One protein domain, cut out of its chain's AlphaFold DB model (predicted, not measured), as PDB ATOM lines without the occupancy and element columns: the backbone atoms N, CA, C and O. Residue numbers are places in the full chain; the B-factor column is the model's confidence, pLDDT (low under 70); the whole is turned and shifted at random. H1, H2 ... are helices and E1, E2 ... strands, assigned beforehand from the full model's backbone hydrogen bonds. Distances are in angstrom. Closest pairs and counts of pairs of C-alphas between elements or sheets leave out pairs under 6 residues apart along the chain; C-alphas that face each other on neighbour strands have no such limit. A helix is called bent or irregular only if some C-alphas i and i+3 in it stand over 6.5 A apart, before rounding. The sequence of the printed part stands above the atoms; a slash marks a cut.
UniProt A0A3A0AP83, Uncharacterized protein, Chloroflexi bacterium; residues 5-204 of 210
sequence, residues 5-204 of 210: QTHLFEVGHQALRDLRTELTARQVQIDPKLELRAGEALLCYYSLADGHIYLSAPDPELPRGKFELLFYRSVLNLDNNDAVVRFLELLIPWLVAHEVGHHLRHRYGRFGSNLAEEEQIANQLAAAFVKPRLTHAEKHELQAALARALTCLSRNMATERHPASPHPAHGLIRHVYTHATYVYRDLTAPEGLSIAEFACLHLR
ATOM      1  N   GLN A   5     -23.733  14.797 -43.049       90.38
ATOM      2  CA  GLN A   5     -23.953  14.539 -44.467       90.38
ATOM      3  C   GLN A   5     -22.896  13.589 -45.040       90.38
ATOM      4  O   GLN A   5     -23.250  12.597 -45.675       90.38
ATOM      5  N   THR A   6     -21.606  13.850 -44.786       91.50
ATOM      6  CA  THR A   6     -20.526  12.972 -45.256       91.50
ATOM      7  C   THR A   6     -20.696  11.556 -44.712       91.50
ATOM      8  O   THR A   6     -20.526  10.602 -45.463       91.50
ATOM      9  N   HIS A   7     -21.090  11.410 -43.444       94.88
ATOM     10  CA  HIS A   7     -21.347  10.097 -42.857       94.88
ATOM     11  C   HIS A   7     -22.468   9.330 -43.583       94.88
ATOM     12  O   HIS A   7     -22.259   8.194 -44.003       94.88
ATOM     13  N   LEU A   8     -23.631   9.952 -43.794       95.62
ATOM     14  CA  LEU A   8     -24.758   9.321 -44.496       95.62
ATOM     15  C   LEU A   8     -24.393   8.924 -45.936       95.62
ATOM     16  O   LEU A   8     -24.789   7.865 -46.424       95.62
ATOM     17  N   PHE A   9     -23.592   9.748 -46.609       95.62
ATOM     18  CA  PHE A   9     -23.123   9.456 -47.959       95.62
ATOM     19  C   PHE A   9     -22.151   8.265 -47.996       95.62
ATOM     20  O   PHE A   9     -22.222   7.416 -48.885       95.62
ATOM     21  N   GLU A  10     -21.277   8.146 -46.994       96.88
ATOM     22  CA  GLU A  10     -20.398   6.985 -46.824       96.88
ATOM     23  C   GLU A  10     -21.178   5.697 -46.554       96.88
ATOM     24  O   GLU A  10     -20.826   4.661 -47.121       96.88
ATOM     25  N   VAL A  11     -22.251   5.758 -45.754       97.69
ATOM     26  CA  VAL A  11     -23.171   4.625 -45.546       97.69
ATOM     27  C   VAL A  11     -23.757   4.168 -46.881       97.69
ATOM     28  O   VAL A  11     -23.723   2.976 -47.192       97.69
ATOM     29  N   GLY A  12     -24.220   5.103 -47.715       97.81
ATOM     30  CA  GLY A  12     -24.740   4.784 -49.045       97.81
ATOM     31  C   GLY A  12     -23.690   4.154 -49.966       97.81
ATOM     32  O   GLY A  12     -23.950   3.137 -50.610       97.81
ATOM     33  N   HIS A  13     -22.475   4.709 -50.003       98.00
ATOM     34  CA  HIS A  13     -21.378   4.133 -50.785       98.00
ATOM     35  C   HIS A  13     -20.989   2.735 -50.307       98.00
ATOM     36  O   HIS A  13     -20.699   1.869 -51.135       98.00
ATOM     37  N   GLN A  14     -20.968   2.510 -48.993       98.38
ATOM     38  CA  GLN A  14     -20.691   1.198 -48.426       98.38
ATOM     39  C   GLN A  14     -21.768   0.192 -48.846       98.38
ATOM     40  O   GLN A  14     -21.424  -0.857 -49.387       98.38
ATOM     41  N   ALA A  15     -23.049   0.555 -48.726       98.38
ATOM     42  CA  ALA A  15     -24.161  -0.283 -49.170       98.38
ATOM     43  C   ALA A  15     -24.059  -0.652 -50.661       98.38
ATOM     44  O   ALA A  15     -24.218  -1.820 -51.018       98.38
ATOM     45  N   LEU A  16     -23.720   0.308 -51.531       98.44
ATOM     46  CA  LEU A  16     -23.531   0.048 -52.963       98.44
ATOM     47  C   LEU A  16     -22.367  -0.923 -53.229       98.44
ATOM     48  O   LEU A  16     -22.491  -1.811 -54.075       98.44
ATOM     49  N   ARG A  17     -21.238  -0.773 -52.521       98.06
ATOM     50  CA  ARG A  17     -20.083  -1.682 -52.646       98.06
ATOM     51  C   ARG A  17     -20.416  -3.099 -52.190       98.06
ATOM     52  O   ARG A  17     -20.068  -4.057 -52.885       98.06
ATOM     53  N   ASP A  18     -21.098  -3.228 -51.060       97.94
ATOM     54  CA  ASP A  18     -21.477  -4.524 -50.502       97.94
ATOM     55  C   ASP A  18     -22.453  -5.241 -51.433       97.94
ATOM     56  O   ASP A  18     -22.214  -6.384 -51.823       97.94
ATOM     57  N   LEU A  19     -23.493  -4.541 -51.896       97.62
ATOM     58  CA  LEU A  19     -24.466  -5.102 -52.828       97.62
ATOM     59  C   LEU A  19     -23.818  -5.496 -54.163       97.62
ATOM     60  O   LEU A  19     -24.076  -6.583 -54.679       97.62
ATOM     61  N   ARG A  20     -22.921  -4.663 -54.709       97.19
ATOM     62  CA  ARG A  20     -22.140  -4.994 -55.914       97.19
ATOM     63  C   ARG A  20     -21.344  -6.284 -55.732       97.19
ATOM     64  O   ARG A  20     -21.333  -7.121 -56.635       97.19
ATOM     65  N   THR A  21     -20.694  -6.447 -54.583       96.62
ATOM     66  CA  THR A  21     -19.914  -7.650 -54.261       96.62
ATOM     67  C   THR A  21     -20.814  -8.884 -54.230       96.62
ATOM     68  O   THR A  21     -20.498  -9.901 -54.850       96.62
ATOM     69  N   GLU A  22     -21.983  -8.786 -53.595       96.06
ATOM     70  CA  GLU A  22     -22.937  -9.896 -53.500       96.06
ATOM     71  C   GLU A  22     -23.576 -10.290 -54.829       96.06
ATOM     72  O   GLU A  22     -23.765 -11.484 -55.088       96.06
ATOM     73  N   LEU A  23     -23.918  -9.307 -55.658       95.44
ATOM     74  CA  LEU A  23     -24.457  -9.529 -56.998       95.44
ATOM     75  C   LEU A  23     -23.406 -10.185 -57.898       95.44
ATOM     76  O   LEU A  23     -23.699 -11.186 -58.554       95.44
ATOM     77  N   THR A  24     -22.160  -9.704 -57.844       94.38
ATOM     78  CA  THR A  24     -21.039 -10.264 -58.617       94.38
ATOM     79  C   THR A  24     -20.774 -11.722 -58.241       94.38
ATOM     80  O   THR A  24     -20.624 -12.566 -59.123       94.38
ATOM     81  N   ALA A  25     -20.799 -12.051 -56.945       94.12
ATOM     82  CA  ALA A  25     -20.658 -13.428 -56.460       94.12
ATOM     83  C   ALA A  25     -21.762 -14.373 -56.979       94.12
ATOM     84  O   ALA A  25     -21.580 -15.587 -57.002       94.12
ATOM     85  N   ARG A  26     -22.895 -13.817 -57.421       92.88
ATOM     86  CA  ARG A  26     -24.040 -14.528 -58.014       92.88
ATOM     87  C   ARG A  26     -24.110 -14.369 -59.534       92.88
ATOM     88  O   ARG A  26     -25.152 -14.638 -60.120       92.88
ATOM     89  N   GLN A  27     -23.020 -13.918 -60.162       93.38
ATOM     90  CA  GLN A  27     -22.908 -13.688 -61.607       93.38
ATOM     91  C   GLN A  27     -23.901 -12.649 -62.162       93.38
ATOM     92  O   GLN A  27     -24.128 -12.583 -63.369       93.38
ATOM     93  N   VAL A  28     -24.461 -11.793 -61.302       94.00
ATOM     94  CA  VAL A  28     -25.255 -10.637 -61.724       94.00
ATOM     95  C   VAL A  28     -24.308  -9.466 -61.955       94.00
ATOM     96  O   VAL A  28     -23.644  -8.988 -61.034       94.00
ATOM     97  N   GLN A  29     -24.243  -9.001 -63.197       92.25
ATOM     98  CA  GLN A  29     -23.394  -7.888 -63.593       92.25
ATOM     99  C   GLN A  29     -24.099  -6.566 -63.295       92.25
ATOM    100  O   GLN A  29     -25.100  -6.213 -63.916       92.25
ATOM    101  N   ILE A  30     -23.541  -5.804 -62.359       93.56
ATOM    102  CA  ILE A  30     -23.873  -4.390 -62.196       93.56
ATOM    103  C   ILE A  30     -22.971  -3.558 -63.109       93.56
ATOM    104  O   ILE A  30     -21.836  -3.950 -63.385       93.56
ATOM    105  N   ASP A  31     -23.458  -2.411 -63.582       94.00
ATOM    106  CA  ASP A  31     -22.628  -1.541 -64.413       94.00
ATOM    107  C   ASP A  31     -21.447  -1.034 -63.565       94.00
ATOM    108  O   ASP A  31     -21.680  -0.453 -62.498       94.00
ATOM    109  N   PRO A  32     -20.186  -1.251 -63.983       93.56
ATOM    110  CA  PRO A  32     -19.032  -0.771 -63.228       93.56
ATOM    111  C   PRO A  32     -19.004   0.758 -63.101       93.56
ATOM    112  O   PRO A  32     -18.411   1.263 -62.148       93.56
ATOM    113  N   LYS A  33     -19.659   1.480 -64.021       96.62
ATOM    114  CA  LYS A  33     -19.803   2.938 -64.000       96.62
ATOM    115  C   LYS A  33     -20.957   3.416 -63.124       96.62
ATOM    116  O   LYS A  33     -21.074   4.618 -62.928       96.62
ATOM    117  N   LEU A  34     -21.802   2.528 -62.589       97.75
ATOM    118  CA  LEU A  34     -22.839   2.935 -61.641       97.75
ATOM    119  C   LEU A  34     -22.180   3.592 -60.424       97.75
ATOM    120  O   LEU A  34     -21.325   2.996 -59.760       97.75
ATOM    121  N   GLU A  35     -22.635   4.798 -60.109       98.19
ATOM    122  CA  GLU A  35     -22.129   5.621 -59.011       98.19
ATOM    123  C   GLU A  35     -23.290   6.089 -58.145       98.19
ATOM    124  O   GLU A  35     -24.404   6.287 -58.635       98.19
ATOM    125  N   LEU A  36     -22.983   6.305 -56.866       97.94
ATOM    126  CA  LEU A  36     -23.824   7.059 -55.953       97.94
ATOM    127  C   LEU A  36     -23.352   8.516 -55.957       97.94
ATOM    128  O   LEU A  36     -22.178   8.781 -55.691       97.94
ATOM    129  N   ARG A  37     -24.248   9.447 -56.278       97.62
ATOM    130  CA  ARG A  37     -23.980  10.885 -56.416       97.62
ATOM    131  C   ARG A  37     -24.844  11.691 -55.456       97.62
ATOM    132  O   ARG A  37     -25.881  11.218 -55.001       97.62
ATOM    133  N   ALA A  38     -24.411  12.909 -55.140       94.62
ATOM    134  CA  ALA A  38     -25.219  13.827 -54.345       94.62
ATOM    135  C   ALA A  38     -26.454  14.246 -55.155       94.62
ATOM    136  O   ALA A  38     -26.328  14.731 -56.279       94.62
ATOM    137  N   GLY A  39     -27.638  14.006 -54.599       92.25
ATOM    138  CA  GLY A  39     -28.921  14.292 -55.230       92.25
ATOM    139  C   GLY A  39     -29.589  15.546 -54.689       92.25
ATOM    140  O   GLY A  39     -29.374  15.947 -53.548       92.25
ATOM    141  N   GLU A  40     -30.469  16.132 -55.501       87.06
ATOM    142  CA  GLU A  40     -31.309  17.257 -55.086       87.06
ATOM    143  C   GLU A  40     -32.747  16.868 -54.704       87.06
ATOM    144  O   GLU A  40     -33.531  17.723 -54.306       87.06
ATOM    145  N   ALA A  41     -33.092  15.582 -54.768       85.38
ATOM    146  CA  ALA A  41     -34.389  15.090 -54.314       85.38
ATOM    147  C   ALA A  41     -34.477  15.054 -52.776       85.38
ATOM    148  O   ALA A  41     -33.534  15.409 -52.075       85.38
ATOM    149  N   LEU A  42     -35.613  14.614 -52.234       79.44
ATOM    150  CA  LEU A  42     -35.766  14.457 -50.787       79.44
ATOM    151  C   LEU A  42     -34.982  13.242 -50.253       79.44
ATOM    152  O   LEU A  42     -34.400  13.330 -49.181       79.44
ATOM    153  N   LEU A  43     -34.963  12.131 -50.998       86.00
ATOM    154  CA  LEU A  43     -34.427  10.832 -50.574       86.00
ATOM    155  C   LEU A  43     -33.355  10.331 -51.556       86.00
ATOM    156  O   LEU A  43     -32.315  10.959 -51.723       86.00
ATOM    157  N   CYS A  44     -33.611   9.203 -52.208       93.62
ATOM    158  CA  CYS A  44     -32.752   8.543 -53.171       93.62
ATOM    159  C   CYS A  44     -33.546   8.373 -54.471       93.62
ATOM    160  O   CYS A  44     -34.768   8.259 -54.403       93.62
ATOM    161  N   TYR A  45     -32.886   8.409 -55.626       95.75
ATOM    162  CA  TYR A  45     -33.520   8.059 -56.898       95.75
ATOM    163  C   TYR A  45     -32.499   7.557 -57.916       95.75
ATOM    164  O   TYR A  45     -31.347   8.000 -57.935       95.75
ATOM    165  N   TYR A  46     -32.932   6.663 -58.794       97.50
ATOM    166  CA  TYR A  46     -32.212   6.250 -59.988       97.50
ATOM    167  C   TYR A  46     -32.624   7.096 -61.197       97.50
ATOM    168  O   TYR A  46     -33.808   7.300 -61.468       97.50
ATOM    169  N   SER A  47     -31.646   7.579 -61.958       97.00
ATOM    170  CA  SER A  47     -31.886   8.334 -63.187       97.00
ATOM    171  C   SER A  47     -31.743   7.432 -64.411       97.00
ATOM    172  O   SER A  47     -30.666   6.915 -64.705       97.00
ATOM    173  N   LEU A  48     -32.826   7.292 -65.181       95.50
ATOM    174  CA  LEU A  48     -32.806   6.585 -66.469       95.50
ATOM    175  C   LEU A  48     -31.977   7.319 -67.536       95.50
ATOM    176  O   LEU A  48     -31.550   6.695 -68.503       95.50
ATOM    177  N   ALA A  49     -31.753   8.628 -67.375       96.69
ATOM    178  CA  ALA A  49     -31.060   9.449 -68.365       96.69
ATOM    179  C   ALA A  49     -29.545   9.192 -68.393       96.69
ATOM    180  O   ALA A  49     -28.937   9.225 -69.459       96.69
ATOM    181  N   ASP A  50     -28.942   8.943 -67.231       97.12
ATOM    182  CA  ASP A  50     -27.494   8.761 -67.080       97.12
ATOM    183  C   ASP A  50     -27.105   7.459 -66.365       97.12
ATOM    184  O   ASP A  50     -25.931   7.101 -66.345       97.12
ATOM    185  N   GLY A  51     -28.073   6.722 -65.817       96.94
ATOM    186  CA  GLY A  51     -27.849   5.431 -65.180       96.94
ATOM    187  C   GLY A  51     -27.178   5.517 -63.811       96.94
ATOM    188  O   GLY A  51     -26.546   4.541 -63.407       96.94
ATOM    189  N   HIS A  52     -27.287   6.644 -63.099       98.31
ATOM    190  CA  HIS A  52     -26.701   6.823 -61.765       98.31
ATOM    191  C   HIS A  52     -27.753   6.906 -60.653       98.31
ATOM    192  O   HIS A  52     -28.924   7.202 -60.897       98.31
ATOM    193  N   ILE A  53     -27.316   6.643 -59.418       98.25
ATOM    194  CA  ILE A  53     -28.139   6.783 -58.214       98.25
ATOM    195  C   ILE A  53     -27.781   8.100 -57.541       98.25
ATOM    196  O   ILE A  53     -26.608   8.406 -57.332       98.25
ATOM    197  N   TYR A  54     -28.794   8.856 -57.154       98.06
ATOM    198  CA  TYR A  54     -28.661  10.148 -56.511       98.06
ATOM    199  C   TYR A  54     -29.226  10.074 -55.099       98.06
ATOM    200  O   TYR A  54     -30.429   9.911 -54.925       98.06
ATOM    201  N   LEU A  55     -28.361  10.212 -54.097       96.69
ATOM    202  CA  LEU A  55     -28.724  10.241 -52.685       96.69
ATOM    203  C   LEU A  55     -28.686  11.676 -52.167       96.69
ATOM    204  O   LEU A  55     -27.658  12.354 -52.233       96.69
ATOM    205  N   SER A  56     -29.800  12.115 -51.604       93.25
ATOM    206  CA  SER A  56     -29.904  13.345 -50.841       93.25
ATOM    207  C   SER A  56     -29.715  13.044 -49.360       93.25
ATOM    208  O   SER A  56     -30.493  12.316 -48.743       93.25
ATOM    209  N   ALA A  57     -28.641  13.588 -48.796       92.06
ATOM    210  CA  ALA A  57     -28.356  13.528 -47.374       92.06
ATOM    211  C   ALA A  57     -28.411  14.955 -46.808       92.06
ATOM    212  O   ALA A  57     -27.713  15.833 -47.332       92.06
ATOM    213  N   PRO A  58     -29.198  15.199 -45.745       92.94
ATOM    214  CA  PRO A  58     -29.363  16.541 -45.218       92.94
ATOM    215  C   PRO A  58     -28.062  17.072 -44.610       92.94
ATOM    216  O   PRO A  58     -27.439  16.423 -43.764       92.94
ATOM    217  N   ASP A  59     -27.692  18.292 -44.999       90.81
ATOM    218  CA  ASP A  59     -26.586  19.042 -44.400       90.81
ATOM    219  C   ASP A  59     -27.107  20.116 -43.424       90.81
ATOM    220  O   ASP A  59     -27.700  21.107 -43.865       90.81
ATOM    221  N   PRO A  60     -26.897  19.973 -42.101       90.94
ATOM    222  CA  PRO A  60     -27.351  20.964 -41.130       90.94
ATOM    223  C   PRO A  60     -26.667  22.329 -41.279       90.94
ATOM    224  O   PRO A  60     -27.174  23.296 -40.711       90.94
ATOM    225  N   GLU A  61     -25.564  22.442 -42.022       91.31
ATOM    226  CA  GLU A  61     -24.888  23.720 -42.263       91.31
ATOM    227  C   GLU A  61     -25.567  24.533 -43.379       91.31
ATOM    228  O   GLU A  61     -25.498  25.765 -43.389       91.31
ATOM    229  N   LEU A  62     -26.310  23.875 -44.274       90.62
ATOM    230  CA  LEU A  62     -26.995  24.513 -45.397       90.62
ATOM    231  C   LEU A  62     -28.476  24.790 -45.072       90.62
ATOM    232  O   LEU A  62     -29.142  23.953 -44.458       90.62
ATOM    233  N   PRO A  63     -29.059  25.921 -45.527       92.50
ATOM    234  CA  PRO A  63     -30.481  26.220 -45.308       92.50
ATOM    235  C   PRO A  63     -31.415  25.098 -45.770       92.50
ATOM    236  O   PRO A  63     -32.379  24.757 -45.087       92.50
ATOM    237  N   ARG A  64     -31.086  24.485 -46.910       89.50
ATOM    238  CA  ARG A  64     -31.835  23.362 -47.462       89.50
ATOM    239  C   ARG A  64     -31.785  22.130 -46.556       89.50
ATOM    240  O   ARG A  64     -32.836  21.581 -46.247       89.50
ATOM    241  N   GLY A  65     -30.607  21.729 -46.082       91.88
ATOM    242  CA  GLY A  65     -30.501  20.558 -45.214       91.88
ATOM    243  C   GLY A  65     -31.145  20.778 -43.841       91.88
ATOM    244  O   GLY A  65     -31.746  19.857 -43.292       91.88
ATOM    245  N   LYS A  66     -31.161  22.015 -43.323       94.12
ATOM    246  CA  LYS A  66     -31.985  22.376 -42.149       94.12
ATOM    247  C   LYS A  66     -33.478  22.150 -42.409       94.12
ATOM    248  O   LYS A  66     -34.165  21.608 -41.544       94.12
ATOM    249  N   PHE A  67     -33.975  22.542 -43.583       92.25
ATOM    250  CA  PHE A  67     -35.368  22.314 -43.970       92.25
ATOM    251  C   PHE A  67     -35.686  20.822 -44.127       92.25
ATOM    252  O   PHE A  67     -36.692  20.359 -43.598       92.25
ATOM    253  N   GLU A  68     -34.810  20.053 -44.776       92.00
ATOM    254  CA  GLU A  68     -34.947  18.596 -44.902       92.00
ATOM    255  C   GLU A  68     -34.999  17.922 -43.523       92.00
ATOM    256  O   GLU A  68     -35.881  17.103 -43.272       92.00
ATOM    257  N   LEU A  69     -34.137  18.317 -42.578       93.88
ATOM    258  CA  LEU A  69     -34.180  17.809 -41.199       93.88
ATOM    259  C   LEU A  69     -35.498  18.143 -40.493       93.88
ATOM    260  O   LEU A  69     -36.053  17.285 -39.809       93.88
ATOM    261  N   LEU A  70     -36.020  19.363 -40.653       93.81
ATOM    262  CA  LEU A  70     -37.325  19.741 -40.097       93.81
ATOM    263  C   LEU A  70     -38.457  18.912 -40.705       93.81
ATOM    264  O   LEU A  70     -39.321  18.426 -39.971       93.81
ATOM    265  N   PHE A  71     -38.426  18.710 -42.021       91.19
ATOM    266  CA  PHE A  71     -39.380  17.867 -42.727       91.19
ATOM    267  C   PHE A  71     -39.350  16.432 -42.188       91.19
ATOM    268  O   PHE A  71     -40.387  15.906 -41.782       91.19
ATOM    269  N   TYR A  72     -38.165  15.824 -42.091       91.88
ATOM    270  CA  TYR A  72     -38.009  14.474 -41.552       91.88
ATOM    271  C   TYR A  72     -38.489  14.364 -40.109       91.88
ATOM    272  O   TYR A  72     -39.230  13.439 -39.790       91.88
ATOM    273  N   ARG A  73     -38.133  15.314 -39.238       94.12
ATOM    274  CA  ARG A  73     -38.608  15.325 -37.845       94.12
ATOM    275  C   ARG A  73     -40.126  15.382 -37.762       94.12
ATOM    276  O   ARG A  73     -40.709  14.648 -36.970       94.12
ATOM    277  N   SER A  74     -40.753  16.215 -38.590       91.00
ATOM    278  CA  SER A  74     -42.209  16.355 -38.641       91.00
ATOM    279  C   SER A  74     -42.888  15.068 -39.115       91.00
ATOM    280  O   SER A  74     -43.789  14.558 -38.448       91.00
ATOM    281  N   VAL A  75     -42.422  14.501 -40.229       88.06
ATOM    282  CA  VAL A  75     -43.033  13.313 -40.835       88.06
ATOM    283  C   VAL A  75     -42.801  12.056 -39.999       88.06
ATOM    284  O   VAL A  75     -43.723  11.268 -39.795       88.06
ATOM    285  N   LEU A  76     -41.585  11.872 -39.490       87.88
ATOM    286  CA  LEU A  76     -41.201  10.695 -38.711       87.88
ATOM    287  C   LEU A  76     -41.580  10.815 -37.229       87.88
ATOM    288  O   LEU A  76     -41.456   9.842 -36.482       87.88
ATOM    289  N   ASN A  77     -42.043  11.997 -36.806       91.69
ATOM    290  CA  ASN A  77     -42.313  12.346 -35.415       91.69
ATOM    291  C   ASN A  77     -41.109  12.012 -34.510       91.69
ATOM    292  O   ASN A  77     -41.216  11.212 -33.576       91.69
ATOM    293  N   LEU A  78     -39.947  12.577 -34.863       92.56
ATOM    294  CA  LEU A  78     -38.670  12.395 -34.167       92.56
ATOM    295  C   LEU A  78     -38.234  13.689 -33.470       92.56
ATOM    296  O   LEU A  78     -38.283  14.780 -34.045       92.56
ATOM    297  N   ASP A  79     -37.748  13.551 -32.239       91.56
ATOM    298  CA  ASP A  79     -37.553  14.691 -31.340       91.56
ATOM    299  C   ASP A  79     -36.389  15.599 -31.744       91.56
ATOM    300  O   ASP A  79     -36.443  16.811 -31.532       91.56
ATOM    301  N   ASN A  80     -35.337  15.050 -32.355       94.69
ATOM    302  CA  ASN A  80     -34.105  15.780 -32.644       94.69
ATOM    303  C   ASN A  80     -33.427  15.319 -33.948       94.69
ATOM    304  O   ASN A  80     -33.804  14.319 -34.558       94.69
ATOM    305  N   ASN A  81     -32.423  16.085 -34.388       94.81
ATOM    306  CA  ASN A  81     -31.703  15.821 -35.635       94.81
ATOM    307  C   ASN A  81     -30.846  14.545 -35.567       94.81
ATOM    308  O   ASN A  81     -30.616  13.937 -36.606       94.81
ATOM    309  N   ASP A  82     -30.368  14.138 -34.387       94.94
ATOM    310  CA  ASP A  82     -29.582  12.905 -34.238       94.94
ATOM    311  C   ASP A  82     -30.450  11.671 -34.484       94.94
ATOM    312  O   ASP A  82     -30.043  10.769 -35.207       94.94
ATOM    313  N   ALA A  83     -31.690  11.677 -33.986       95.19
ATOM    314  CA  ALA A  83     -32.665  10.627 -34.255       95.19
ATOM    315  C   ALA A  83     -32.995  10.514 -35.755       95.19
ATOM    316  O   ALA A  83     -33.159   9.408 -36.262       95.19
ATOM    317  N   VAL A  84     -33.060  11.641 -36.480       95.12
ATOM    318  CA  VAL A  84     -33.227  11.622 -37.946       95.12
ATOM    319  C   VAL A  84     -32.010  11.023 -38.634       95.12
ATOM    320  O   VAL A  84     -32.174  10.164 -39.492       95.12
ATOM    321  N   VAL A  85     -30.800  11.453 -38.269       95.56
ATOM    322  CA  VAL A  85     -29.565  10.916 -38.858       95.56
ATOM    323  C   VAL A  85     -29.487   9.411 -38.630       95.56
ATOM    324  O   VAL A  85     -29.315   8.673 -39.592       95.56
ATOM    325  N   ARG A  86     -29.747   8.949 -37.405       95.94
ATOM    326  CA  ARG A  86     -29.789   7.524 -37.067       95.94
ATOM    327  C   ARG A  86     -30.838   6.752 -37.870       95.94
ATOM    328  O   ARG A  86     -30.568   5.663 -38.367       95.94
ATOM    329  N   PHE A  87     -32.032   7.314 -38.038       95.88
ATOM    330  CA  PHE A  87     -33.054   6.711 -38.892       95.88
ATOM    331  C   PHE A  87     -32.579   6.587 -40.348       95.88
ATOM    332  O   PHE A  87     -32.754   5.537 -40.965       95.88
ATOM    333  N   LEU A  88     -31.951   7.634 -40.891       95.81
ATOM    334  CA  LEU A  88     -31.416   7.631 -42.251       95.81
ATOM    335  C   LEU A  88     -30.253   6.645 -42.405       95.81
ATOM    336  O   LEU A  88     -30.207   5.951 -43.413       95.81
ATOM    337  N   GLU A  89     -29.368   6.507 -41.417       96.75
ATOM    338  CA  GLU A  89     -28.305   5.487 -41.414       96.75
ATOM    339  C   GLU A  89     -28.874   4.073 -41.602       96.75
ATOM    340  O   GLU A  89     -28.333   3.288 -42.379       96.75
ATOM    341  N   LEU A  90     -29.991   3.764 -40.936       96.81
ATOM    342  CA  LEU A  90     -30.666   2.469 -41.052       96.81
ATOM    343  C   LEU A  90     -31.451   2.316 -42.365       96.81
ATOM    344  O   LEU A  90     -31.579   1.205 -42.882       96.81
ATOM    345  N   LEU A  91     -31.989   3.413 -42.907       96.06
ATOM    346  CA  LEU A  91     -32.835   3.399 -44.103       96.06
ATOM    347  C   LEU A  91     -32.033   3.441 -45.417       96.06
ATOM    348  O   LEU A  91     -32.436   2.818 -46.398       96.06
ATOM    349  N   ILE A  92     -30.905   4.154 -45.461       97.06
ATOM    350  CA  ILE A  92     -30.106   4.371 -46.680       97.06
ATOM    351  C   ILE A  92     -29.695   3.066 -47.374       97.06
ATOM    352  O   ILE A  92     -29.852   3.001 -48.593       97.06
ATOM    353  N   PRO A  93     -29.229   2.010 -46.675       97.75
ATOM    354  CA  PRO A  93     -28.909   0.745 -47.334       97.75
ATOM    355  C   PRO A  93     -30.091   0.153 -48.105       97.75
ATOM    356  O   PRO A  93     -29.900  -0.434 -49.170       97.75
ATOM    357  N   TRP A  94     -31.314   0.339 -47.597       97.19
ATOM    358  CA  TRP A  94     -32.530  -0.128 -48.258       97.19
ATOM    359  C   TRP A  94     -32.821   0.717 -49.498       97.19
ATOM    360  O   TRP A  94     -33.055   0.157 -50.563       97.19
ATOM    361  N   LEU A  95     -32.712   2.047 -49.392       96.75
ATOM    362  CA  LEU A  95     -32.913   2.961 -50.524       96.75
ATOM    363  C   LEU A  95     -31.910   2.695 -51.651       96.75
ATOM    364  O   LEU A  95     -32.297   2.557 -52.803       96.75
ATOM    365  N   VAL A  96     -30.624   2.550 -51.327       98.19
ATOM    366  CA  VAL A  96     -29.591   2.247 -52.330       98.19
ATOM    367  C   VAL A  96     -29.882   0.920 -53.027       98.19
ATOM    368  O   VAL A  96     -29.792   0.839 -54.250       98.19
ATOM    369  N   ALA A  97     -30.254  -0.119 -52.278       98.06
ATOM    370  CA  ALA A  97     -30.574  -1.416 -52.862       98.06
ATOM    371  C   ALA A  97     -31.850  -1.392 -53.717       98.06
ATOM    372  O   ALA A  97     -31.898  -2.064 -54.747       98.06
ATOM    373  N   HIS A  98     -32.844  -0.590 -53.329       97.56
ATOM    374  CA  HIS A  98     -34.040  -0.330 -54.126       97.56
ATOM    375  C   HIS A  98     -33.660   0.289 -55.481       97.56
ATOM    376  O   HIS A  98     -33.982  -0.273 -56.528       97.56
ATOM    377  N   GLU A  99     -32.870   1.365 -55.484       98.19
ATOM    378  CA  GLU A  99     -32.446   2.021 -56.730       98.19
ATOM    379  C   GLU A  99     -31.540   1.134 -57.598       98.19
ATOM    380  O   GLU A  99     -31.606   1.172 -58.829       98.19
ATOM    381  N   VAL A 100     -30.727   0.266 -56.985       98.44
ATOM    382  CA  VAL A 100     -29.993  -0.773 -57.725       98.44
ATOM    383  C   VAL A 100     -30.958  -1.752 -58.405       98.44
ATOM    384  O   VAL A 100     -30.658  -2.232 -59.497       98.44
ATOM    385  N   GLY A 101     -32.126  -2.022 -57.823       97.94
ATOM    386  CA  GLY A 101     -33.177  -2.828 -58.447       97.94
ATOM    387  C   GLY A 101     -33.652  -2.221 -59.765       97.94
ATOM    388  O   GLY A 101     -33.651  -2.908 -60.791       97.94
ATOM    389  N   HIS A 102     -33.952  -0.920 -59.768       97.81
ATOM    390  CA  HIS A 102     -34.282  -0.178 -60.988       97.81
ATOM    391  C   HIS A 102     -33.135  -0.181 -61.998       97.81
ATOM    392  O   HIS A 102     -33.358  -0.465 -63.179       97.81
ATOM    393  N   HIS A 103     -31.902   0.047 -61.538       97.75
ATOM    394  CA  HIS A 103     -30.715  -0.023 -62.391       97.75
ATOM    395  C   HIS A 103     -30.578  -1.378 -63.085       97.75
ATOM    396  O   HIS A 103     -30.367  -1.434 -64.295       97.75
ATOM    397  N   LEU A 104     -30.716  -2.482 -62.348       97.31
ATOM    398  CA  LEU A 104     -30.617  -3.828 -62.912       97.31
ATOM    399  C   LEU A 104     -31.738  -4.073 -63.928       97.31
ATOM    400  O   LEU A 104     -31.470  -4.528 -65.039       97.31
ATOM    401  N   ARG A 105     -32.979  -3.705 -63.608       96.69
ATOM    402  CA  ARG A 105     -34.106  -3.830 -64.544       96.69
ATOM    403  C   ARG A 105     -33.868  -3.049 -65.833       96.69
ATOM    404  O   ARG A 105     -34.073  -3.591 -66.920       96.69
ATOM    405  N   HIS A 106     -33.371  -1.819 -65.730       95.88
ATOM    406  CA  HIS A 106     -33.022  -0.996 -66.886       95.88
ATOM    407  C   HIS A 106     -31.881  -1.622 -67.699       95.88
ATOM    408  O   HIS A 106     -32.024  -1.856 -68.900       95.88
ATOM    409  N   ARG A 107     -30.779  -1.989 -67.040       94.19
ATOM    410  CA  ARG A 107     -29.567  -2.523 -67.678       94.19
ATOM    411  C   ARG A 107     -29.785  -3.850 -68.403       94.19
ATOM    412  O   ARG A 107     -29.110  -4.103 -69.405       94.19
ATOM    413  N   TYR A 108     -30.684  -4.688 -67.894       94.19
ATOM    414  CA  TYR A 108     -31.036  -5.984 -68.479       94.19
ATOM    415  C   TYR A 108     -32.194  -5.892 -69.493       94.19
ATOM    416  O   TYR A 108     -32.674  -6.922 -69.962       94.19
ATOM    417  N   GLY A 109     -32.644  -4.681 -69.854       94.44
ATOM    418  CA  GLY A 109     -33.708  -4.476 -70.846       94.44
ATOM    419  C   GLY A 109     -35.071  -4.989 -70.381       94.44
ATOM    420  O   GLY A 109     -35.879  -5.442 -71.190       94.44
ATOM    421  N   ARG A 110     -35.304  -4.984 -69.066       94.38
ATOM    422  CA  ARG A 110     -36.511  -5.519 -68.433       94.38
ATOM    423  C   ARG A 110     -37.410  -4.455 -67.826       94.38
ATOM    424  O   ARG A 110     -38.543  -4.780 -67.510       94.38
ATOM    425  N   PHE A 111     -36.936  -3.222 -67.684       94.31
ATOM    426  CA  PHE A 111     -37.721  -2.119 -67.135       94.31
ATOM    427  C   PHE A 111     -38.993  -1.889 -67.967       94.31
ATOM    428  O   PHE A 111     -38.919  -1.511 -69.139       94.31
ATOM    429  N   GLY A 112     -40.150  -2.182 -67.378       93.62
ATOM    430  CA  GLY A 112     -41.451  -2.136 -68.032       93.62
ATOM    431  C   GLY A 112     -42.170  -0.796 -67.884       93.62
ATOM    432  O   GLY A 112     -41.687   0.149 -67.266       93.62
ATOM    433  N   SER A 113     -43.381  -0.722 -68.445       95.56
ATOM    434  CA  SER A 113     -44.262   0.450 -68.329       95.56
ATOM    435  C   SER A 113     -45.129   0.445 -67.064       95.56
ATOM    436  O   SER A 113     -45.775   1.445 -66.756       95.56
ATOM    437  N   ASN A 114     -45.193  -0.680 -66.346       95.88
ATOM    438  CA  ASN A 114     -45.967  -0.813 -65.118       95.88
ATOM    439  C   ASN A 114     -45.129  -0.371 -63.911       95.88
ATOM    440  O   ASN A 114     -44.438  -1.176 -63.293       95.88
ATOM    441  N   LEU A 115     -45.210   0.915 -63.563       92.75
ATOM    442  CA  LEU A 115     -44.408   1.484 -62.474       92.75
ATOM    443  C   LEU A 115     -44.639   0.777 -61.133       92.75
ATOM    444  O   LEU A 115     -43.687   0.531 -60.407       92.75
ATOM    445  N   ALA A 116     -45.876   0.383 -60.817       91.56
ATOM    446  CA  ALA A 116     -46.167  -0.299 -59.554       91.56
ATOM    447  C   ALA A 116     -45.449  -1.656 -59.438       91.56
ATOM    448  O   ALA A 116     -45.014  -2.043 -58.354       91.56
ATOM    449  N   GLU A 117     -45.319  -2.370 -60.557       94.50
ATOM    450  CA  GLU A 117     -44.560  -3.617 -60.628       94.50
ATOM    451  C   GLU A 117     -43.056  -3.363 -60.489       94.50
ATOM    452  O   GLU A 117     -42.405  -4.053 -59.706       94.50
ATOM    453  N   GLU A 118     -42.509  -2.347 -61.163       96.25
ATOM    454  CA  GLU A 118     -41.084  -2.000 -61.040       96.25
ATOM    455  C   GLU A 118     -40.709  -1.608 -59.603       96.25
ATOM    456  O   GLU A 118     -39.702  -2.088 -59.082       96.25
ATOM    457  N   GLU A 119     -41.546  -0.820 -58.926       94.12
ATOM    458  CA  GLU A 119     -41.381  -0.481 -57.504       94.12
ATOM    459  C   GLU A 119     -41.416  -1.735 -56.619       94.12
ATOM    460  O   GLU A 119     -40.599  -1.903 -55.711       94.12
ATOM    461  N   GLN A 120     -42.346  -2.663 -56.876       93.81
ATOM    462  CA  GLN A 120     -42.435  -3.909 -56.115       93.81
ATOM    463  C   GLN A 120     -41.193  -4.787 -56.309       93.81
ATOM    464  O   GLN A 120     -40.723  -5.388 -55.341       93.81
ATOM    465  N   ILE A 121     -40.661  -4.863 -57.528       95.44
ATOM    466  CA  ILE A 121     -39.430  -5.596 -57.832       95.44
ATOM    467  C   ILE A 121     -38.239  -4.936 -57.122       95.44
ATOM    468  O   ILE A 121     -37.484  -5.627 -56.434       95.44
ATOM    469  N   ALA A 122     -38.096  -3.613 -57.200       96.69
ATOM    470  CA  ALA A 122     -37.044  -2.873 -56.500       96.69
ATOM    471  C   ALA A 122     -37.094  -3.088 -54.972       96.69
ATOM    472  O   ALA A 122     -36.075  -3.397 -54.346       96.69
ATOM    473  N   ASN A 123     -38.292  -3.056 -54.382       95.25
ATOM    474  CA  ASN A 123     -38.513  -3.352 -52.962       95.25
ATOM    475  C   ASN A 123     -38.061  -4.766 -52.569       95.25
ATOM    476  O   ASN A 123     -37.484  -4.957 -51.497       95.25
ATOM    477  N   GLN A 124     -38.273  -5.765 -53.435       95.44
ATOM    478  CA  GLN A 124     -37.835  -7.139 -53.168       95.44
ATOM    479  C   GLN A 124     -36.312  -7.247 -53.072       95.44
ATOM    480  O   GLN A 124     -35.822  -7.900 -52.149       95.44
ATOM    481  N   LEU A 125     -35.560  -6.586 -53.962       97.12
ATOM    482  CA  LEU A 125     -34.098  -6.552 -53.857       97.12
ATOM    483  C   LEU A 125     -33.649  -5.837 -52.580       97.12
ATOM    484  O   LEU A 125     -32.777  -6.335 -51.866       97.12
ATOM    485  N   ALA A 126     -34.266  -4.698 -52.268       96.81
ATOM    486  CA  ALA A 126     -33.948  -3.932 -51.071       96.81
ATOM    487  C   ALA A 126     -34.162  -4.743 -49.786       96.81
ATOM    488  O   ALA A 126     -33.291  -4.790 -48.912       96.81
ATOM    489  N   ALA A 127     -35.288  -5.453 -49.693       95.12
ATOM    490  CA  ALA A 127     -35.582  -6.350 -48.584       95.12
ATOM    491  C   ALA A 127     -34.595  -7.526 -48.512       95.12
ATOM    492  O   ALA A 127     -34.096  -7.824 -47.424       95.12
ATOM    493  N   ALA A 128     -34.289  -8.162 -49.651       95.69
ATOM    494  CA  ALA A 128     -33.339  -9.271 -49.749       95.69
ATOM    495  C   ALA A 128     -31.935  -8.880 -49.273       95.69
ATOM    496  O   ALA A 128     -31.250  -9.664 -48.617       95.69
ATOM    497  N   PHE A 129     -31.513  -7.655 -49.591       96.56
ATOM    498  CA  PHE A 129     -30.213  -7.133 -49.199       96.56
ATOM    499  C   PHE A 129     -30.170  -6.728 -47.721       96.56
ATOM    500  O   PHE A 129     -29.253  -7.130 -47.006       96.56
ATOM    501  N   VAL A 130     -31.144  -5.952 -47.238       95.94
ATOM    502  CA  VAL A 130     -31.047  -5.305 -45.917       95.94
ATOM    503  C   VAL A 130     -31.505  -6.190 -44.766       95.94
ATOM    504  O   VAL A 130     -30.872  -6.173 -43.711       95.94
ATOM    505  N   LYS A 131     -32.577  -6.977 -44.929       93.69
ATOM    506  CA  LYS A 131     -33.144  -7.758 -43.812       93.69
ATOM    507  C   LYS A 131     -32.117  -8.636 -43.086       93.69
ATOM    508  O   LYS A 131     -32.128  -8.594 -41.857       93.69
ATOM    509  N   PRO A 132     -31.238  -9.396 -43.772       93.88
ATOM    510  CA  PRO A 132     -30.274 -10.267 -43.095       93.88
ATOM    511  C   PRO A 132     -29.153  -9.507 -42.371       93.88
ATOM    512  O   PRO A 132     -28.388 -10.115 -41.629       93.88
ATOM    513  N   ARG A 133     -29.021  -8.197 -42.618       94.19
ATOM    514  CA  ARG A 133     -27.934  -7.350 -42.105       94.19
ATOM    515  C   ARG A 133     -28.317  -6.545 -40.875       94.19
ATOM    516  O   ARG A 133     -27.432  -6.125 -40.138       94.19
ATOM    517  N   LEU A 134     -29.610  -6.307 -40.665       95.38
ATOM    518  CA  LEU A 134     -30.084  -5.599 -39.485       95.38
ATOM    519  C   LEU A 134     -30.021  -6.522 -38.272       95.38
ATOM    520  O   LEU A 134     -30.578  -7.623 -38.280       95.38
ATOM    521  N   THR A 135     -29.416  -6.043 -37.189       96.31
ATOM    522  CA  THR A 135     -29.579  -6.691 -35.885       96.31
ATOM    523  C   THR A 135     -31.044  -6.624 -35.438       96.31
ATOM    524  O   THR A 135     -31.821  -5.780 -35.893       96.31
ATOM    525  N   HIS A 136     -31.448  -7.479 -34.493       94.75
ATOM    526  CA  HIS A 136     -32.801  -7.404 -33.927       94.75
ATOM    527  C   HIS A 136     -33.121  -6.026 -33.329       94.75
ATOM    528  O   HIS A 136     -34.239  -5.540 -33.499       94.75
ATOM    529  N   ALA A 137     -32.143  -5.391 -32.675       96.94
ATOM    530  CA  ALA A 137     -32.301  -4.061 -32.097       96.94
ATOM    531  C   ALA A 137     -32.533  -2.997 -33.180       96.94
ATOM    532  O   ALA A 137     -33.498  -2.244 -33.092       96.94
ATOM    533  N   GLU A 138     -31.715  -2.985 -34.233       96.69
ATOM    534  CA  GLU A 138     -31.849  -2.043 -35.354       96.69
ATOM    535  C   GLU A 138     -33.146  -2.245 -36.130       96.69
ATOM    536  O   GLU A 138     -33.824  -1.283 -36.490       96.69
ATOM    537  N   LYS A 139     -33.532  -3.505 -36.355       95.25
ATOM    538  CA  LYS A 139     -34.808  -3.837 -36.986       95.25
ATOM    539  C   LYS A 139     -35.974  -3.275 -36.175       95.25
ATOM    540  O   LYS A 139     -36.855  -2.636 -36.748       95.25
ATOM    541  N   HIS A 140     -35.974  -3.489 -34.860       95.25
ATOM    542  CA  HIS A 140     -37.013  -2.972 -33.974       95.25
ATOM    543  C   HIS A 140     -37.013  -1.435 -33.927       95.25
ATOM    544  O   HIS A 140     -38.074  -0.815 -33.978       95.25
ATOM    545  N   GLU A 141     -35.834  -0.812 -33.883       95.44
ATOM    546  CA  GLU A 141     -35.653   0.642 -33.932       95.44
ATOM    547  C   GLU A 141     -36.273   1.245 -35.203       95.44
ATOM    548  O   GLU A 141     -37.123   2.140 -35.121       95.44
ATOM    549  N   LEU A 142     -35.919   0.701 -36.371       95.12
ATOM    550  CA  LEU A 142     -36.426   1.148 -37.667       95.12
ATOM    551  C   LEU A 142     -37.939   0.914 -37.796       95.12
ATOM    552  O   LEU A 142     -38.670   1.811 -38.218       95.12
ATOM    553  N   GLN A 143     -38.437  -0.251 -37.371       94.94
ATOM    554  CA  GLN A 143     -39.872  -0.554 -37.356       94.94
ATOM    555  C   GLN A 143     -40.656   0.411 -36.464       94.94
ATOM    556  O   GLN A 143     -41.711   0.897 -36.872       94.94
ATOM    557  N   ALA A 144     -40.151   0.721 -35.269       94.38
ATOM    558  CA  ALA A 144     -40.805   1.649 -34.355       94.38
ATOM    559  C   ALA A 144     -40.852   3.072 -34.934       94.38
ATOM    560  O   ALA A 144     -41.882   3.741 -34.832       94.38
ATOM    561  N   ALA A 145     -39.769   3.529 -35.571       93.50
ATOM    562  CA  ALA A 145     -39.737   4.823 -36.251       93.50
ATOM    563  C   ALA A 145     -40.734   4.885 -37.421       93.50
ATOM    564  O   ALA A 145     -41.522   5.827 -37.503       93.50
ATOM    565  N   LEU A 146     -40.771   3.856 -38.270       95.06
ATOM    566  CA  LEU A 146     -41.715   3.768 -39.389       95.06
ATOM    567  C   LEU A 146     -43.173   3.692 -38.919       95.06
ATOM    568  O   LEU A 146     -44.025   4.379 -39.473       95.06
ATOM    569  N   ALA A 147     -43.477   2.930 -37.864       94.75
ATOM    570  CA  ALA A 147     -44.829   2.852 -37.308       94.75
ATOM    571  C   ALA A 147     -45.324   4.216 -36.792       94.75
ATOM    572  O   ALA A 147     -46.472   4.607 -37.041       94.75
ATOM    573  N   ARG A 148     -44.448   4.977 -36.117       93.06
ATOM    574  CA  ARG A 148     -44.748   6.358 -35.700       93.06
ATOM    575  C   ARG A 148     -44.968   7.271 -36.902       93.06
ATOM    576  O   ARG A 148     -45.956   8.006 -36.915       93.06
ATOM    577  N   ALA A 149     -44.106   7.181 -37.915       92.25
ATOM    578  CA  ALA A 149     -44.227   7.954 -39.147       92.25
ATOM    579  C   ALA A 149     -45.565   7.687 -39.852       92.25
ATOM    580  O   ALA A 149     -46.307   8.619 -40.149       92.25
ATOM    581  N   LEU A 150     -45.928   6.417 -40.037       94.19
ATOM    582  CA  LEU A 150     -47.191   6.004 -40.653       94.19
ATOM    583  C   LEU A 150     -48.405   6.503 -39.870       94.19
ATOM    584  O   LEU A 150     -49.359   7.000 -40.467       94.19
ATOM    585  N   THR A 151     -48.356   6.446 -38.538       93.69
ATOM    586  CA  THR A 151     -49.414   6.997 -37.676       93.69
ATOM    587  C   THR A 151     -49.521   8.521 -37.809       93.69
ATOM    588  O   THR A 151     -50.623   9.071 -37.823       93.69
ATOM    589  N   CYS A 152     -48.393   9.232 -37.900       90.31
ATOM    590  CA  CYS A 152     -48.359  10.683 -38.104       90.31
ATOM    591  C   CYS A 152     -48.933  11.069 -39.476       90.31
ATOM    592  O   CYS A 152     -49.915  11.805 -39.561       90.31
ATOM    593  N   LEU A 153     -48.388  10.483 -40.540       90.06
ATOM    594  CA  LEU A 153     -48.796  10.712 -41.924       90.06
ATOM    595  C   LEU A 153     -50.272  10.370 -42.160       90.06
ATOM    596  O   LEU A 153     -50.978  11.142 -42.805       90.06
ATOM    597  N   SER A 154     -50.769   9.263 -41.593       90.06
ATOM    598  CA  SER A 154     -52.189   8.886 -41.706       90.06
ATOM    599  C   SER A 154     -53.118   9.938 -41.109       90.06
ATOM    600  O   SER A 154     -54.159  10.237 -41.693       90.06
ATOM    601  N   ARG A 155     -52.747  10.516 -39.957       88.50
ATOM    602  CA  ARG A 155     -53.528  11.584 -39.318       88.50
ATOM    603  C   ARG A 155     -53.551  12.842 -40.180       88.50
ATOM    604  O   ARG A 155     -54.636  13.366 -40.412       88.50
ATOM    605  N   ASN A 156     -52.399  13.255 -40.709       83.44
ATOM    606  CA  ASN A 156     -52.295  14.435 -41.571       83.44
ATOM    607  C   ASN A 156     -53.147  14.279 -42.843       83.44
ATOM    608  O   ASN A 156     -53.944  15.157 -43.168       83.44
ATOM    609  N   MET A 157     -53.094  13.109 -43.490       84.44
ATOM    610  CA  MET A 157     -53.944  12.818 -44.652       84.44
ATOM    611  C   MET A 157     -55.447  12.787 -44.316       84.44
ATOM    612  O   MET A 157     -56.279  13.077 -45.175       84.44
ATOM    613  N   ALA A 158     -55.829  12.415 -43.088       82.31
ATOM    614  CA  ALA A 158     -57.230  12.370 -42.660       82.31
ATOM    615  C   ALA A 158     -57.805  13.764 -42.359       82.31
ATOM    616  O   ALA A 158     -58.971  14.020 -42.668       82.31
ATOM    617  N   THR A 159     -56.998  14.667 -41.797       72.69
ATOM    618  CA  THR A 159     -57.389  16.061 -41.516       72.69
ATOM    619  C   THR A 159     -57.584  16.902 -42.781       72.69
ATOM    620  O   THR A 159     -58.274  17.915 -42.746       72.69
ATOM    621  N   GLU A 160     -57.046  16.457 -43.916       62.81
ATOM    622  CA  GLU A 160     -57.022  17.191 -45.189       62.81
ATOM    623  C   GLU A 160     -58.211  16.883 -46.122       62.81
ATOM    624  O   GLU A 160     -58.226  17.310 -47.274       62.81
ATOM    625  N   ARG A 161     -59.268  16.199 -45.648       57.00
ATOM    626  CA  ARG A 161     -60.495  15.927 -46.438       57.00
ATOM    627  C   ARG A 161     -61.323  17.177 -46.804       57.00
ATOM    628  O   ARG A 161     -62.418  17.033 -47.347       57.00
ATOM    629  N   HIS A 162     -60.834  18.391 -46.543       54.03
ATOM    630  CA  HIS A 162     -61.487  19.618 -47.000       54.03
ATOM    631  C   HIS A 162     -61.175  19.881 -48.492       54.03
ATOM    632  O   HIS A 162     -60.011  20.009 -48.857       54.03
ATOM    633  N   PRO A 163     -62.188  20.003 -49.374       54.00
ATOM    634  CA  PRO A 163     -62.029  19.990 -50.839       54.00
ATOM    635  C   PRO A 163     -61.441  21.274 -51.462       54.00
ATOM    636  O   PRO A 163     -61.494  21.449 -52.678       54.00
ATOM    637  N   ALA A 164     -60.884  22.186 -50.666       55.47
ATOM    638  CA  ALA A 164     -60.350  23.450 -51.163       55.47
ATOM    639  C   ALA A 164     -58.854  23.313 -51.506       55.47
ATOM    640  O   ALA A 164     -57.994  23.532 -50.662       55.47
ATOM    641  N   SER A 165     -58.586  22.982 -52.773       51.72
ATOM    642  CA  SER A 165     -57.280  22.936 -53.456       51.72
ATOM    643  C   SER A 165     -56.280  21.848 -53.015       51.72
ATOM    644  O   SER A 165     -55.889  21.782 -51.852       51.72
ATOM    645  N   PRO A 166     -55.770  21.016 -53.949       59.12
ATOM    646  CA  PRO A 166     -54.673  20.105 -53.652       59.12
ATOM    647  C   PRO A 166     -53.394  20.914 -53.397       59.12
ATOM    648  O   PRO A 166     -52.785  21.446 -54.324       59.12
ATOM    649  N   HIS A 167     -52.982  21.020 -52.134       63.41
ATOM    650  CA  HIS A 167     -51.700  21.618 -51.788       63.41
ATOM    651  C   HIS A 167     -50.567  20.690 -52.278       63.41
ATOM    652  O   HIS A 167     -50.642  19.478 -52.054       63.41
ATOM    653  N   PRO A 168     -49.494  21.197 -52.914       65.94
ATOM    654  CA  PRO A 168     -48.397  20.369 -53.437       65.94
ATOM    655  C   PRO A 168     -47.723  19.485 -52.370       65.94
ATOM    656  O   PRO A 168     -47.205  18.415 -52.681       65.94
ATOM    657  N   ALA A 169     -47.810  19.871 -51.092       70.12
ATOM    658  CA  ALA A 169     -47.358  19.047 -49.966       70.12
ATOM    659  C   ALA A 169     -48.092  17.693 -49.854       70.12
ATOM    660  O   ALA A 169     -47.503  16.729 -49.368       70.12
ATOM    661  N   HIS A 170     -49.334  17.577 -50.341       75.12
ATOM    662  CA  HIS A 170     -50.108  16.332 -50.267       75.12
ATOM    663  C   HIS A 170     -49.485  15.215 -51.114       75.12
ATOM    664  O   HIS A 170     -49.483  14.053 -50.706       75.12
ATOM    665  N   GLY A 171     -48.934  15.559 -52.285       79.88
ATOM    666  CA  GLY A 171     -48.238  14.597 -53.141       79.88
ATOM    667  C   GLY A 171     -47.019  14.007 -52.435       79.88
ATOM    668  O   GLY A 171     -46.834  12.792 -52.425       79.88
ATOM    669  N   LEU A 172     -46.251  14.864 -51.757       80.25
ATOM    670  CA  LEU A 172     -45.074  14.463 -50.996       80.25
ATOM    671  C   LEU A 172     -45.434  13.604 -49.774       80.25
ATOM    672  O   LEU A 172     -44.841  12.547 -49.583       80.25
ATOM    673  N   ILE A 173     -46.432  14.009 -48.980       84.06
ATOM    674  CA  ILE A 173     -46.913  13.247 -47.812       84.06
ATOM    675  C   ILE A 173     -47.377  11.850 -48.232       84.06
ATOM    676  O   ILE A 173     -46.986  10.860 -47.614       84.06
ATOM    677  N   ARG A 174     -48.171  11.755 -49.306       84.81
ATOM    678  CA  ARG A 174     -48.636  10.468 -49.838       84.81
ATOM    679  C   ARG A 174     -47.473   9.605 -50.318       84.81
ATOM    680  O   ARG A 174     -47.442   8.421 -50.006       84.81
ATOM    681  N   HIS A 175     -46.525  10.189 -51.043       83.81
ATOM    682  CA  HIS A 175     -45.344   9.476 -51.521       83.81
ATOM    683  C   HIS A 175     -44.524   8.907 -50.351       83.81
ATOM    684  O   HIS A 175     -44.266   7.704 -50.310       83.81
ATOM    685  N   VAL A 176     -44.220   9.721 -49.332       85.75
ATOM    686  CA  VAL A 176     -43.494   9.253 -48.140       85.75
ATOM    687  C   VAL A 176     -44.287   8.188 -47.376       85.75
ATOM    688  O   VAL A 176     -43.705   7.202 -46.928       85.75
ATOM    689  N   TYR A 177     -45.612   8.327 -47.269       89.06
ATOM    690  CA  TYR A 177     -46.477   7.317 -46.655       89.06
ATOM    691  C   TYR A 177     -46.403   5.965 -47.375       89.06
ATOM    692  O   TYR A 177     -46.277   4.920 -46.731       89.06
ATOM    693  N   THR A 178     -46.452   5.981 -48.707       87.19
ATOM    694  CA  THR A 178     -46.350   4.780 -49.538       87.19
ATOM    695  C   THR A 178     -45.003   4.081 -49.344       87.19
ATOM    696  O   THR A 178     -44.989   2.894 -49.013       87.19
ATOM    697  N   HIS A 179     -43.879   4.801 -49.438       86.56
ATOM    698  CA  HIS A 179     -42.557   4.203 -49.210       86.56
ATOM    699  C   HIS A 179     -42.395   3.694 -47.774       86.56
ATOM    700  O   HIS A 179     -41.961   2.561 -47.574       86.56
ATOM    701  N   ALA A 180     -42.821   4.465 -46.767       89.94
ATOM    702  CA  ALA A 180     -42.772   4.026 -45.372       89.94
ATOM    703  C   ALA A 180     -43.593   2.746 -45.142       89.94
ATOM    704  O   ALA A 180     -43.173   1.878 -44.379       89.94
ATOM    705  N   THR A 181     -44.729   2.600 -45.832       92.00
ATOM    706  CA  THR A 181     -45.573   1.401 -45.756       92.00
ATOM    707  C   THR A 181     -44.869   0.197 -46.370       92.00
ATOM    708  O   THR A 181     -44.901  -0.877 -45.773       92.00
ATOM    709  N   TYR A 182     -44.207   0.352 -47.520       90.12
ATOM    710  CA  TYR A 182     -43.450  -0.740 -48.135       90.12
ATOM    711  C   TYR A 182     -42.288  -1.191 -47.260       90.12
ATOM    712  O   TYR A 182     -42.214  -2.373 -46.931       90.12
ATOM    713  N   VAL A 183     -41.452  -0.258 -46.795       91.06
ATOM    714  CA  VAL A 183     -40.320  -0.588 -45.918       91.06
ATOM    715  C   VAL A 183     -40.819  -1.263 -44.638       91.06
ATOM    716  O   VAL A 183     -40.294  -2.302 -44.243       91.06
ATOM    717  N   TYR A 184     -41.869  -0.725 -44.008       93.31
ATOM    718  CA  TYR A 184     -42.436  -1.304 -42.790       93.31
ATOM    719  C   TYR A 184     -42.975  -2.715 -43.027       93.31
ATOM    720  O   TYR A 184     -42.580  -3.649 -42.325       93.31
ATOM    721  N   ARG A 185     -43.832  -2.886 -44.044       91.88
ATOM    722  CA  ARG A 185     -44.398  -4.185 -44.423       91.88
ATOM    723  C   ARG A 185     -43.284  -5.186 -44.659       91.88
ATOM    724  O   ARG A 185     -43.320  -6.267 -44.078       91.88
ATOM    725  N   ASP A 186     -42.290  -4.816 -45.457       88.31
ATOM    726  CA  ASP A 186     -41.203  -5.711 -45.800       88.31
ATOM    727  C   ASP A 186     -40.447  -6.099 -44.531       88.31
ATOM    728  O   ASP A 186     -40.360  -7.287 -44.248       88.31
ATOM    729  N   LEU A 187     -40.024  -5.160 -43.679       87.69
ATOM    730  CA  LEU A 187     -39.359  -5.481 -42.406       87.69
ATOM    731  C   LEU A 187     -40.191  -6.401 -41.497       87.69
ATOM    732  O   LEU A 187     -39.621  -7.244 -40.803       87.69
ATOM    733  N   THR A 188     -41.517  -6.251 -41.476       88.50
ATOM    734  CA  THR A 188     -42.419  -7.094 -40.665       88.50
ATOM    735  C   THR A 188     -42.748  -8.447 -41.289       88.50
ATOM    736  O   THR A 188     -43.089  -9.377 -40.561       88.50
ATOM    737  N   ALA A 189     -42.637  -8.577 -42.611       86.81
ATOM    738  CA  ALA A 189     -42.920  -9.822 -43.302       86.81
ATOM    739  C   ALA A 189     -41.907 -10.914 -42.900       86.81
ATOM    740  O   ALA A 189     -40.749 -10.582 -42.595       86.81
ATOM    741  N   PRO A 190     -42.313 -12.202 -42.941       82.94
ATOM    742  CA  PRO A 190     -41.396 -13.336 -42.808       82.94
ATOM    743  C   PRO A 190     -40.265 -13.282 -43.853       82.94
ATOM    744  O   PRO A 190     -40.154 -12.321 -44.627       82.94
ATOM    745  N   GLU A 191     -39.372 -14.275 -43.831       80.31
ATOM    746  CA  GLU A 191     -38.240 -14.342 -44.762       80.31
ATOM    747  C   GLU A 191     -38.692 -14.043 -46.201       80.31
ATOM    748  O   GLU A 191     -39.687 -14.578 -46.689       80.31
ATOM    749  N   GLY A 192     -38.025 -13.061 -46.813       83.56
ATOM    750  CA  GLY A 192     -38.280 -12.662 -48.193       83.56
ATOM    751  C   GLY A 192     -37.390 -13.445 -49.149       83.56
ATOM    752  O   GLY A 192     -36.647 -14.327 -48.731       83.56
ATOM    753  N   LEU A 193     -37.421 -13.066 -50.425       88.44
ATOM    754  CA  LEU A 193     -36.472 -13.592 -51.401       88.44
ATOM    755  C   LEU A 193     -35.033 -13.307 -50.956       88.44
ATOM    756  O   LEU A 193     -34.721 -12.230 -50.446       88.44
ATOM    757  N   SER A 194     -34.144 -14.251 -51.213       92.19
ATOM    758  CA  SER A 194     -32.709 -14.019 -51.278       92.19
ATOM    759  C   SER A 194     -32.348 -13.240 -52.549       92.19
ATOM    760  O   SER A 194     -33.082 -13.227 -53.539       92.19
ATOM    761  N   ILE A 195     -31.155 -12.639 -52.576       90.94
ATOM    762  CA  ILE A 195     -30.637 -11.966 -53.782       90.94
ATOM    763  C   ILE A 195     -30.528 -12.942 -54.969       90.94
ATOM    764  O   ILE A 195     -30.716 -12.546 -56.117       90.94
ATOM    765  N   ALA A 196     -30.244 -14.222 -54.708       90.62
ATOM    766  CA  ALA A 196     -30.168 -15.239 -55.755       90.62
ATOM    767  C   ALA A 196     -31.548 -15.530 -56.365       90.62
ATOM    768  O   ALA A 196     -31.678 -15.593 -57.589       90.62
ATOM    769  N   GLU A 197     -32.581 -15.657 -55.530       91.94
ATOM    770  CA  GLU A 197     -33.960 -15.839 -55.996       91.94
ATOM    771  C   GLU A 197     -34.457 -14.603 -56.745       91.94
ATOM    772  O   GLU A 197     -35.030 -14.745 -57.822       91.94
ATOM    773  N   PHE A 198     -34.160 -13.398 -56.242       93.94
ATOM    774  CA  PHE A 198     -34.438 -12.149 -56.955       93.94
ATOM    775  C   PHE A 198     -33.828 -12.158 -58.364       93.94
ATOM    776  O   PHE A 198     -34.530 -11.916 -59.346       93.94
ATOM    777  N   ALA A 199     -32.534 -12.475 -58.480       90.56
ATOM    778  CA  ALA A 199     -31.842 -12.508 -59.764       90.56
ATOM    779  C   ALA A 199     -32.453 -13.539 -60.725       90.56
ATOM    780  O   ALA A 199     -32.623 -13.261 -61.913       90.56
ATOM    781  N   CYS A 200     -32.810 -14.715 -60.205       90.88
ATOM    782  CA  CYS A 200     -33.444 -15.778 -60.976       90.88
ATOM    783  C   CYS A 200     -34.809 -15.351 -61.534       90.88
ATOM    784  O   CYS A 200     -35.070 -15.546 -62.718       90.88
ATOM    785  N   LEU A 201     -35.648 -14.741 -60.692       92.50
ATOM    786  CA  LEU A 201     -37.019 -14.364 -61.037       92.50
ATOM    787  C   LEU A 201     -37.088 -13.151 -61.967       92.50
ATOM    788  O   LEU A 201     -37.910 -13.131 -62.880       92.50
ATOM    789  N   HIS A 202     -36.238 -12.145 -61.744       93.44
ATOM    790  CA  HIS A 202     -36.462 -10.809 -62.314       93.44
ATOM    791  C   HIS A 202     -35.453 -10.372 -63.370       93.44
ATOM    792  O   HIS A 202     -35.729  -9.403 -64.087       93.44
ATOM    793  N   LEU A 203     -34.302 -11.050 -63.466       89.56
ATOM    794  CA  LEU A 203     -33.202 -10.646 -64.351       89.56
ATOM    795  C   LEU A 203     -32.877 -11.663 -65.453       89.56
ATOM    796  O   LEU A 203     -32.344 -11.263 -66.488       89.56
ATOM    797  N   ARG A 204     -33.180 -12.957 -65.268       83.94
ATOM    798  CA  ARG A 204     -32.855 -13.991 -66.267       83.94
ATOM    799  C   ARG A 204     -33.625 -13.795 -67.567       83.94
ATOM    800  O   ARG A 204     -34.801 -13.419 -67.570       83.94
TER     801      ARG A 204
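AT A GLANCE: This is residues 5 to 204 of the 210 residues of an uncharacterized protein of Chloroflexi bacterium (UniProt A0A3A0AP83). A small three-stranded sheet covers one side of a mostly helical body, with H1 and H3b, one arm of the bent helix H3, over one of its faces. H4 packs on H3b, the helical hairpin of H5 and H6 packs on H4 and H3a, H2 packs on H3a and H5, and the short H7 packs on H4; residues 161 to 169 stick out. The printed part has 200 residues, in the order H1 E1 E2 E3 H2 H3 H4 H5 H6 H7; the sheet is mixed, in the order E1 E3 E2. It is compact, with a radius of gyration of the C-alphas of 16.9 A and spans of 50 by 36 by 36 A.

IN THESE COORDINATES: The strands are E1, residues 36 to 38, E2, 44 to 46, and E3, 53 to 55. H1, residues 5 to 25, is 30.6 A long and begins at C-alpha 5 (-23.953, 14.539, -44.467). H2 is residues 63 to 76. H3, residues 81 to 107, was assigned as one helix by its hydrogen bonds but is bent: C-alphas 90 and 93 are 6.7 A apart, and its arms are H3a, 81 to 90, and H3b, 93 to 107. H4, residues 115 to 133, is only just irregular, with C-alphas 129 and 132 6.9 A apart. H5, residues 136 to 159, is 34.8 A long, and H6, 169 to 188, is 28.2 A. H7, residues 195 to 202, ends at C-alpha 202 (-36.462, -10.809, -62.314).

HOW THE PARTS SIT: E3 is parallel to E1, with N 37 and O 53 2.8 A apart, within hydrogen-bond range. It is antiparallel to E2, a hairpin, with N 45 and O 54 at 3.0 A. H1 and H3b are on the same face, two layers, helices on one face of a sheet, at heights of 10.1 A and 7.2 A. H1 touches H3b with residues 11 to 19 alone, closest C-alphas Ala 15 and Pro 93, 5.2 A. H3b touches H4 at a steep tilt of 47 degrees, closest C-alphas Gly 101 and Ala 122, 4.3 A. H4 touches H7, closest C-alphas Ala 128 and Ile 195, 5.6 A. H5 and H6 touch, closest C-alphas Gln 143 and Tyr 184, 6.1 A, at a shallow tilt of 33 degrees, only just short of steep. H2 touches H5, closest C-alphas Leu 76 and Ala 149, 4.1 A. Every O i to N i+4 pair is within hydrogen-bond range in H1, H2, H3a, H3b, H5, H6 and H7, and 13 of 15 are in H4.

THE WHOLE: The C-alphas of Ala 25 and Ala 164 are the two farthest apart, 54.4 A. The printed part has no cut, and no link is long. Mean pLDDT of the printed part is 91.4; residues 160 to 168 are under 70.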